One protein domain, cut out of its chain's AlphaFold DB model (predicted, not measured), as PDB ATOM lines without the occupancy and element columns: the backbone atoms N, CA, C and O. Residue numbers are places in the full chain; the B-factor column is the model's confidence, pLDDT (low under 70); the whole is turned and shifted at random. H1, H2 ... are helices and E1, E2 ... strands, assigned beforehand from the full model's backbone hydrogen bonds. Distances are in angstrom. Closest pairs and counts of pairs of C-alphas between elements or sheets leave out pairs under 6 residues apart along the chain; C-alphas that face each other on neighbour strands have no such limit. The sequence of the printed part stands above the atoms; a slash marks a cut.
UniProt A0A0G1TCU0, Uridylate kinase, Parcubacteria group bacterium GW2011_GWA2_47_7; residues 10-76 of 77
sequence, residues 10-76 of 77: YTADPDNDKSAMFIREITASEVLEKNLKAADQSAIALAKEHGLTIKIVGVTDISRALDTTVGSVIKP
ATOM      1  N   TYR A  10     280.598 350.045 298.323       92.19
ATOM      2  CA  TYR A  10     281.100 351.373 297.981       92.19
ATOM      3  C   TYR A  10     282.616 351.457 298.180       92.19
ATOM      4  O   TYR A  10     283.201 350.678 298.935       92.19
ATOM      5  N   THR A  11     283.258 352.416 297.508       91.81
ATOM      6  CA  THR A  11     284.705 352.679 297.643       91.81
ATOM      7  C   THR A  11     285.100 353.212 299.023       91.81
ATOM      8  O   THR A  11     286.248 353.054 299.427       91.81
ATOM      9  N   ALA A  12     284.160 353.836 299.730       89.69
ATOM     10  CA  ALA A  12     284.279 354.334 301.093       89.69
ATOM     11  C   ALA A  12     282.894 354.295 301.758       89.69
ATOM     12  O   ALA A  12     281.900 353.992 301.101       89.69
ATOM     13  N   ASP A  13     282.823 354.589 303.053       87.56
ATOM     14  CA  ASP A  13     281.547 354.690 303.763       87.56
ATOM     15  C   ASP A  13     280.772 355.936 303.285       87.56
ATOM     16  O   ASP A  13     281.235 357.049 303.544       87.56
ATOM     17  N   PRO A  14     279.620 355.792 302.598       88.56
ATOM     18  CA  PRO A  14     278.888 356.923 302.026       88.56
ATOM     19  C   PRO A  14     278.273 357.855 303.080       88.56
ATOM     20  O   PRO A  14     277.990 359.013 302.765       88.56
ATOM     21  N   ASP A  15     278.097 357.391 304.321       86.31
ATOM     22  CA  ASP A  15     277.613 358.239 305.416       86.31
ATOM     23  C   ASP A  15     278.706 359.218 305.886       86.31
ATOM     24  O   ASP A  15     278.406 360.308 306.380       86.31
ATOM     25  N   ASN A  16     279.980 358.852 305.697       87.12
ATOM     26  CA  ASN A  16     281.146 359.598 306.176       87.12
ATOM     27  C   ASN A  16     281.958 360.269 305.048       87.12
ATOM     28  O   ASN A  16     282.616 361.283 305.285       87.12
ATOM     29  N   ASP A  17     281.903 359.739 303.825       88.31
ATOM     30  CA  ASP A  17     282.650 360.210 302.660       88.31
ATOM     31  C   ASP A  17     281.718 360.466 301.468       88.31
ATOM     32  O   ASP A  17     281.189 359.554 300.836       88.31
ATOM     33  N   LYS A  18     281.566 361.744 301.101       89.44
ATOM     34  CA  LYS A  18     280.722 362.171 299.970       89.44
ATOM     35  C   LYS A  18     281.279 361.781 298.599       89.44
ATOM     36  O   LYS A  18     280.563 361.896 297.608       89.44
ATOM     37  N   SER A  19     282.550 361.390 298.526       91.75
ATOM     38  CA  SER A  19     283.183 360.891 297.305       91.75
ATOM     39  C   SER A  19     283.017 359.379 297.127       91.75
ATOM     40  O   SER A  19     283.436 358.851 296.097       91.75
ATOM     41  N   ALA A  20     282.388 358.686 298.087       91.38
ATOM     42  CA  ALA A  20     282.102 357.262 297.999       91.38
ATOM     43  C   ALA A  20     281.317 356.935 296.720       91.38
ATOM     44  O   ALA A  20     280.217 357.439 296.484       91.38
ATOM     45  N   MET A  21     281.882 356.059 295.895       92.31
ATOM     46  CA  MET A  21     281.278 355.611 294.646       92.31
ATOM     47  C   MET A  21     280.762 354.189 294.802       92.31
ATOM     48  O   MET A  21     281.435 353.335 295.381       92.31
ATOM     49  N   PHE A  22     279.572 353.935 294.261       92.31
ATOM     50  CA  PHE A  22     278.986 352.603 294.224       92.31
ATOM     51  C   PHE A  22     279.791 351.681 293.303       92.31
ATOM     52  O   PHE A  22     280.142 352.046 292.179       92.31
ATOM     53  N   ILE A  23     280.032 350.459 293.762       93.44
ATOM     54  CA  ILE A  23     280.787 349.433 293.053       93.44
ATOM     55  C   ILE A  23     279.810 348.341 292.631       93.44
ATOM     56  O   ILE A  23     279.359 347.556 293.459       93.44
ATOM     57  N   ARG A  24     279.481 348.250 291.340       93.88
ATOM     58  CA  ARG A  24     278.581 347.192 290.839       93.88
ATOM     59  C   ARG A  24     279.236 345.810 290.883       93.88
ATOM     60  O   ARG A  24     278.583 344.821 291.209       93.88
ATOM     61  N   GLU A  25     280.515 345.746 290.551       94.81
ATOM     62  CA  GLU A  25     281.279 344.510 290.470       94.81
ATOM     63  C   GLU A  25     282.728 344.773 290.872       94.81
ATOM     64  O   GLU A  25     283.275 345.826 290.549       94.81
ATOM     65  N   ILE A  26     283.323 343.825 291.589       95.31
ATOM     66  CA  ILE A  26     284.723 343.854 292.008       95.31
ATOM     67  C   ILE A  26     285.229 342.428 292.204       95.31
ATOM     68  O   ILE A  26     284.441 341.510 292.435       95.31
ATOM     69  N   THR A  27     286.534 342.218 292.141       96.56
ATOM     70  CA  THR A  27     287.136 340.920 292.454       96.56
ATOM     71  C   THR A  27     287.462 340.812 293.943       96.56
ATOM     72  O   THR A  27     287.736 341.800 294.626       96.56
ATOM     73  N   ALA A  28     287.482 339.594 294.475       95.25
ATOM     74  CA  ALA A  28     287.879 339.340 295.853       95.25
ATOM     75  C   ALA A  28     289.324 339.798 296.111       95.25
ATOM     76  O   ALA A  28     289.622 340.295 297.193       95.25
ATOM     77  N   SER A  29     290.204 339.704 295.107       94.75
ATOM     78  CA  SER A  29     291.568 340.248 295.168       94.75
ATOM     79  C   SER A  29     291.562 341.752 295.419       94.75
ATOM     80  O   SER A  29     292.184 342.210 296.371       94.75
ATOM     81  N   GLU A  30     290.803 342.512 294.629       94.38
ATOM     82  CA  GLU A  30     290.724 343.968 294.776       94.38
ATOM     83  C   GLU A  30     290.095 344.381 296.109       94.38
ATOM     84  O   GLU A  30     290.529 345.362 296.707       94.38
ATOM     85  N   VAL A  31     289.096 343.638 296.598       93.69
ATOM     86  CA  VAL A  31     288.487 343.885 297.915       93.69
ATOM     87  C   VAL A  31     289.519 343.726 299.034       93.69
ATOM     88  O   VAL A  31     289.586 344.575 299.927       93.69
ATOM     89  N   LEU A  32     290.337 342.670 298.976       92.06
ATOM     90  CA  LEU A  32     291.399 342.406 299.949       92.06
ATOM     91  C   LEU A  32     292.524 343.448 299.855       92.06
ATOM     92  O   LEU A  32     292.932 343.997 300.877       92.06
ATOM     93  N   GLU A  33     292.978 343.776 298.642       93.00
ATOM     94  CA  GLU A  33     294.039 344.762 298.389       93.00
ATOM     95  C   GLU A  33     293.645 346.176 298.825       93.00
ATOM     96  O   GLU A  33     294.432 346.882 299.456       93.00
ATOM     97  N   LYS A  34     292.413 346.593 298.519       89.31
ATOM     98  CA  LYS A  34     291.883 347.919 298.873       89.31
ATOM     99  C   LYS A  34     291.357 347.988 300.309       89.31
ATOM    100  O   LYS A  34     290.888 349.045 300.722       89.31
ATOM    101  N   ASN A  35     291.417 346.883 301.059       87.12
ATOM    102  CA  ASN A  35     290.886 346.757 302.417       87.12
ATOM    103  C   ASN A  35     289.434 347.272 302.530       87.12
ATOM    104  O   ASN A  35     289.066 347.981 303.470       87.12
ATOM    105  N   LEU A  36     288.603 346.958 301.527       87.25
ATOM    106  CA  LEU A  36     287.213 347.404 301.518       87.25
ATOM    107  C   LEU A  36     286.443 346.649 302.598       87.25
ATOM    108  O   LEU A  36     286.376 345.418 302.599       87.25
ATOM    109  N   LYS A  37     285.825 347.400 303.510       80.19
ATOM    110  CA  LYS A  37     285.071 346.869 304.653       80.19
ATOM    111  C   LYS A  37     283.668 346.417 304.239       80.19
ATOM    112  O   LYS A  37     282.668 346.934 304.721       80.19
ATOM    113  N   ALA A  38     283.616 345.471 303.309       75.19
ATOM    114  CA  ALA A  38     282.388 344.864 302.806       75.19
ATOM    115  C   ALA A  38     281.861 343.767 303.746       75.19
ATOM    116  O   ALA A  38     280.669 343.669 304.020       75.19
ATOM    117  N   ALA A  39     282.784 342.922 304.208       79.31
ATOM    118  CA  ALA A  39     282.573 341.762 305.061       79.31
ATOM    119  C   ALA A  39     283.898 341.418 305.771       79.31
ATOM    120  O   ALA A  39     284.895 342.127 305.616       79.31
ATOM    121  N   ASP A  40     283.917 340.326 306.533       89.06
ATOM    122  CA  ASP A  40     285.151 339.790 307.109       89.06
ATOM    123  C   ASP A  40     286.156 339.391 306.010       89.06
ATOM    124  O   ASP A  40     285.814 338.680 305.060       89.06
ATOM    125  N   GLN A  41     287.406 339.845 306.133       89.62
ATOM    126  CA  GLN A  41     288.438 339.599 305.121       89.62
ATOM    127  C   GLN A  41     288.795 338.115 304.993       89.62
ATOM    128  O   GLN A  41     289.057 337.648 303.885       89.62
ATOM    129  N   SER A  42     288.759 337.358 306.092       92.00
ATOM    130  CA  SER A  42     289.049 335.919 306.080       92.00
ATOM    131  C   SER A  42     287.969 335.158 305.313       92.00
ATOM    132  O   SER A  42     288.279 334.266 304.528       92.00
ATOM    133  N   ALA A  43     286.701 335.550 305.473       92.69
ATOM    134  CA  ALA A  43     285.591 334.978 304.714       92.69
ATOM    135  C   ALA A  43     285.697 335.268 303.205       92.69
ATOM    136  O   ALA A  43     285.432 334.383 302.391       92.69
ATOM    137  N   ILE A  44     286.116 336.479 302.819       93.38
ATOM    138  CA  ILE A  44     286.344 336.839 301.407       93.38
ATOM    139  C   ILE A  44     287.518 336.044 300.820       93.38
ATOM    140  O   ILE A  44     287.419 335.553 299.695       93.38
ATOM    141  N   ALA A  45     288.607 335.879 301.575       93.88
ATOM    142  CA  ALA A  45     289.743 335.062 301.157       93.88
ATOM    143  C   ALA A  45     289.338 333.593 300.948       93.88
ATOM    144  O   ALA A  45     289.614 333.031 299.890       93.88
ATOM    145  N   LEU A  46     288.591 333.011 301.890       95.00
ATOM    146  CA  LEU A  46     288.077 331.645 301.772       95.00
ATOM    147  C   LEU A  46     287.137 331.490 300.565       95.00
ATOM    148  O   LEU A  46     287.222 330.517 299.818       95.00
ATOM    149  N   ALA A  47     286.252 332.465 300.336       94.69
ATOM    150  CA  ALA A  47     285.372 332.469 299.172       94.69
ATOM    151  C   ALA A  47     286.169 332.490 297.861       94.69
ATOM    152  O   ALA A  47     285.872 331.713 296.956       94.69
ATOM    153  N   LYS A  48     287.216 333.316 297.779       95.19
ATOM    154  CA  LYS A  48     288.129 333.360 296.632       95.19
ATOM    155  C   LYS A  48     288.811 332.014 296.391       95.19
ATOM    156  O   LYS A  48     288.797 331.537 295.259       95.19
ATOM    157  N   GLU A  49     289.381 331.402 297.429       96.50
ATOM    158  CA  GLU A  49     290.075 330.106 297.337       96.50
ATOM    159  C   GLU A  49     289.172 328.994 296.793       96.50
ATOM    160  O   GLU A  49     289.623 328.138 296.033       96.50
ATOM    161  N   HIS A  50     287.882 329.039 297.126       97.00
ATOM    162  CA  HIS A  50     286.885 328.077 296.661       97.00
ATOM    163  C   HIS A  50     286.116 328.512 295.404       97.00
ATOM    164  O   HIS A  50     285.167 327.835 295.007       97.00
ATOM    165  N   GLY A  51     286.494 329.622 294.761       96.19
ATOM    166  CA  GLY A  51     285.823 330.102 293.549       96.19
ATOM    167  C   GLY A  51     284.377 330.564 293.777       96.19
ATOM    168  O   GLY A  51     283.561 330.534 292.857       96.19
ATOM    169  N   LEU A  52     284.035 330.967 295.000       96.25
ATOM    170  CA  LEU A  52     282.697 331.412 295.374       96.25
ATOM    171  C   LEU A  52     282.488 332.885 295.016       96.25
ATOM    172  O   LEU A  52     283.345 333.739 295.237       96.25
ATOM    173  N   THR A  53     281.303 333.184 294.491       94.75
ATOM    174  CA  THR A  53     280.848 334.555 294.231       94.75
ATOM    175  C   THR A  53     280.009 335.044 295.407       94.75
ATOM    176  O   THR A  53     279.117 334.329 295.865       94.75
ATOM    177  N   ILE A  54     280.257 336.269 295.877       93.69
ATOM    178  CA  ILE A  54     279.505 336.886 296.980       93.69
ATOM    179  C   ILE A  54     278.606 337.990 296.419       93.69
ATOM    180  O   ILE A  54     279.064 338.865 295.687       93.69
ATOM    181  N   LYS A  55     277.323 337.975 296.787       93.00
ATOM    182  CA  LYS A  55     276.349 339.026 296.458       93.00
ATOM    183  C   LYS A  55     276.103 339.888 297.693       93.00
ATOM    184  O   LYS A  55     275.692 339.372 298.729       93.00
ATOM    185  N   ILE A  56     276.328 341.192 297.568       91.44
ATOM    186  CA  ILE A  56     276.036 342.184 298.608       91.44
ATOM    187  C   ILE A  56     274.819 342.975 298.154       91.44
ATOM    188  O   ILE A  56     274.868 343.649 297.128       91.44
ATOM    189  N   VAL A  57     273.719 342.874 298.894       91.62
ATOM    190  CA  VAL A  57     272.458 343.549 298.572       91.62
ATOM    191  C   VAL A  57     271.785 344.060 299.834       91.62
ATOM    192  O   VAL A  57     271.616 343.321 300.802       91.62
ATOM    193  N   GLY A  58     271.331 345.309 299.790       89.25
ATOM    194  CA  GLY A  58     270.369 345.850 300.742       89.25
ATOM    195  C   GLY A  58     268.984 345.906 300.104       89.25
ATOM    196  O   GLY A  58     268.629 346.905 299.489       89.25
ATOM    197  N   VAL A  59     268.191 344.838 300.233       85.06
ATOM    198  CA  VAL A  59     266.810 344.785 299.718       85.06
ATOM    199  C   VAL A  59     265.818 344.495 300.839       85.06
ATOM    200  O   VAL A  59     266.115 343.764 301.779       85.06
ATOM    201  N   THR A  60     264.618 345.065 300.742       85.50
ATOM    202  CA  THR A  60     263.507 344.759 301.658       85.50
ATOM    203  C   THR A  60     262.776 343.476 301.276       85.50
ATOM    204  O   THR A  60     262.276 342.777 302.151       85.50
ATOM    205  N   ASP A  61     262.721 343.173 299.980       87.75
ATOM    206  CA  ASP A  61     262.141 341.950 299.437       87.75
ATOM    207  C   ASP A  61     263.260 341.015 298.971       87.75
ATOM    208  O   ASP A  61     263.977 341.307 298.008       87.75
ATOM    209  N   ILE A  62     263.393 339.880 299.657       88.12
ATOM    210  CA  ILE A  62     264.403 338.858 299.364       88.12
ATOM    211  C   ILE A  62     264.275 338.301 297.943       88.12
ATOM    212  O   ILE A  62     265.275 337.892 297.355       88.12
ATOM    213  N   SER A  63     263.081 338.357 297.347       90.94
ATOM    214  CA  SER A  63     262.834 337.912 295.971       90.94
ATOM    215  C   SER A  63     263.698 338.672 294.961       90.94
ATOM    216  O   SER A  63     264.030 338.144 293.902       90.94
ATOM    217  N   ARG A  64     264.114 339.901 295.298       87.62
ATOM    218  CA  ARG A  64     264.989 340.738 294.466       87.62
ATOM    219  C   ARG A  64     266.479 340.536 294.730       87.62
ATOM    220  O   ARG A  64     267.288 341.112 294.018       87.62
ATOM    221  N   ALA A  65     266.880 339.724 295.708       88.56
ATOM    222  CA  ALA A  65     268.295 339.555 296.050       88.56
ATOM    223  C   ALA A  65     269.135 338.967 294.901       88.56
ATOM    224  O   ALA A  65     270.328 339.249 294.794       88.56
ATOM    225  N   LEU A  66     268.504 338.178 294.026       87.81
ATOM    226  CA  LEU A  66     269.143 337.567 292.856       87.81
ATOM    227  C   LEU A  66     269.103 338.458 291.603       87.81
ATOM    228  O   LEU A  66     269.723 338.121 290.597       87.81
ATOM    229  N   ASP A  67     268.400 339.591 291.653       89.88
ATOM    230  CA  ASP A  67     268.330 340.546 290.549       89.88
ATOM    231  C   ASP A  67     269.725 341.162 290.308       89.88
ATOM    232  O   ASP A  67     270.430 341.608 291.223       89.88
ATOM    233  N   THR A  68     270.172 341.153 289.053       84.81
ATOM    234  CA  THR A  68     271.486 341.683 288.653       84.81
ATOM    235  C   THR A  68     271.507 343.209 288.614       84.81
ATOM    236  O   THR A  68     272.581 343.816 288.591       84.81
ATOM    237  N   THR A  69     270.337 343.850 288.638       86.88
ATOM    238  CA  THR A  69     270.217 345.309 288.627       86.88
ATOM    239  C   THR A  69     270.486 345.942 289.991       86.88
ATOM    240  O   THR A  69     270.852 347.118 290.019       86.88
ATOM    241  N   VAL A  70     270.384 345.177 291.088       90.75
ATOM    242  CA  VAL A  70     270.522 345.665 292.473       90.75
ATOM    243  C   VAL A  70     271.811 345.189 293.150       90.75
ATOM    244  O   VAL A  70     272.272 344.071 292.914       90.75
ATOM    245  N   GLY A  71     272.366 346.018 294.034       92.25
ATOM    246  CA  GLY A  71     273.555 345.710 294.831       92.25
ATOM    247  C   GLY A  71     274.809 345.380 294.018       92.25
ATOM    248  O   GLY A  71     274.946 345.759 292.852       92.25
ATOM    249  N   SER A  72     275.726 344.662 294.657       94.19
ATOM    250  CA  SER A  72     277.100 344.477 294.197       94.19
ATOM    251  C   SER A  72     277.511 343.016 294.198       94.19
ATOM    252  O   SER A  72     277.004 342.210 294.980       94.19
ATOM    253  N   VAL A  73     278.458 342.671 293.333       94.94
ATOM    254  CA  VAL A  73     278.992 341.311 293.221       94.94
ATOM    255  C   VAL A  73     280.498 341.322 293.454       94.94
ATOM    256  O   VAL A  73     281.216 342.078 292.803       94.94
ATOM    257  N   ILE A  74     280.966 340.460 294.357       95.12
ATOM    258  CA  ILE A  74     282.380 340.131 294.511       95.12
ATOM    259  C   ILE A  74     282.630 338.819 293.773       95.12
ATOM    260  O   ILE A  74     282.134 337.763 294.178       95.12
ATOM    261  N   LYS A  75     283.388 338.889 292.682       96.31
ATOM    262  CA  LYS A  75     283.831 337.724 291.916       96.31
ATOM    263  C   LYS A  75     285.077 337.109 292.552       96.31
ATOM    264  O   LYS A  75     285.885 337.840 293.118       96.31
ATOM    265  N   PRO A  76     285.288 335.792 292.445       94.06
ATOM    266  CA  PRO A  76     286.507 335.165 292.955       94.06
ATOM    267  C   PRO A  76     287.781 335.654 292.238       94.06
ATOM    268  O   PRO A  76     288.832 335.759 292.870       94.06
TER     269      PRO A  76
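Overview. This is residues 10 to 76 of the 77 residues of the protein "Uridylate kinase" of Parcubacteria group bacterium GW2011_GWA2_47_7 (UniProt A0A0G1TCU0). With little regular structure, this is a short three-stranded sheet with a helical hairpin, H1 and H2, near one end and two long loops, residues 10 to 24 and 57 to 71, spreading apart beyond the other. The 67 printed residues run E1 H1 H2 E2 E3; the sheet, order E1 E3 E2, is mixed, as is the class, with 25 residues in named elements. The whole is compact, radius of gyration of the C-alphas 12.3 A, spanning 31 by 29 by 16 A.

Along the chain. E1, residues 25 to 27, begins at C-alpha 25 (281.279, 344.510, 290.470) and spans 7.2 A. H1 is residues 28 to 33, 8.6 A; H2, 41 to 49, 12.4 A; E2, 54 to 56, 6.5 A. E3, 72 to 75, 9.8 A, ends at C-alpha 75 (283.831, 337.724, 291.916).

Arrangement. E1 and E3 are parallel at 28 degrees, N 26 to O 73 3.0 A. E3 and E2, a hairpin, are antiparallel at 165 degrees, N 74 to O 54 2.8 A. H1 and H2 each only graze the sheet. They touch, closest C-alphas Ala 28 and Lys 48 at 6.0 A, at a steep tilt of 44 degrees, opposite ways. In both, every O i to N i+4 pair is within hydrogen-bond range.

Size, cuts and confidence. The C-alphas of Lys 18 and His 50 are farthest apart, 34.8 A. The link E2 to E3 is long. The printed part has no cut, and no printed residue is under 70 in pLDDT.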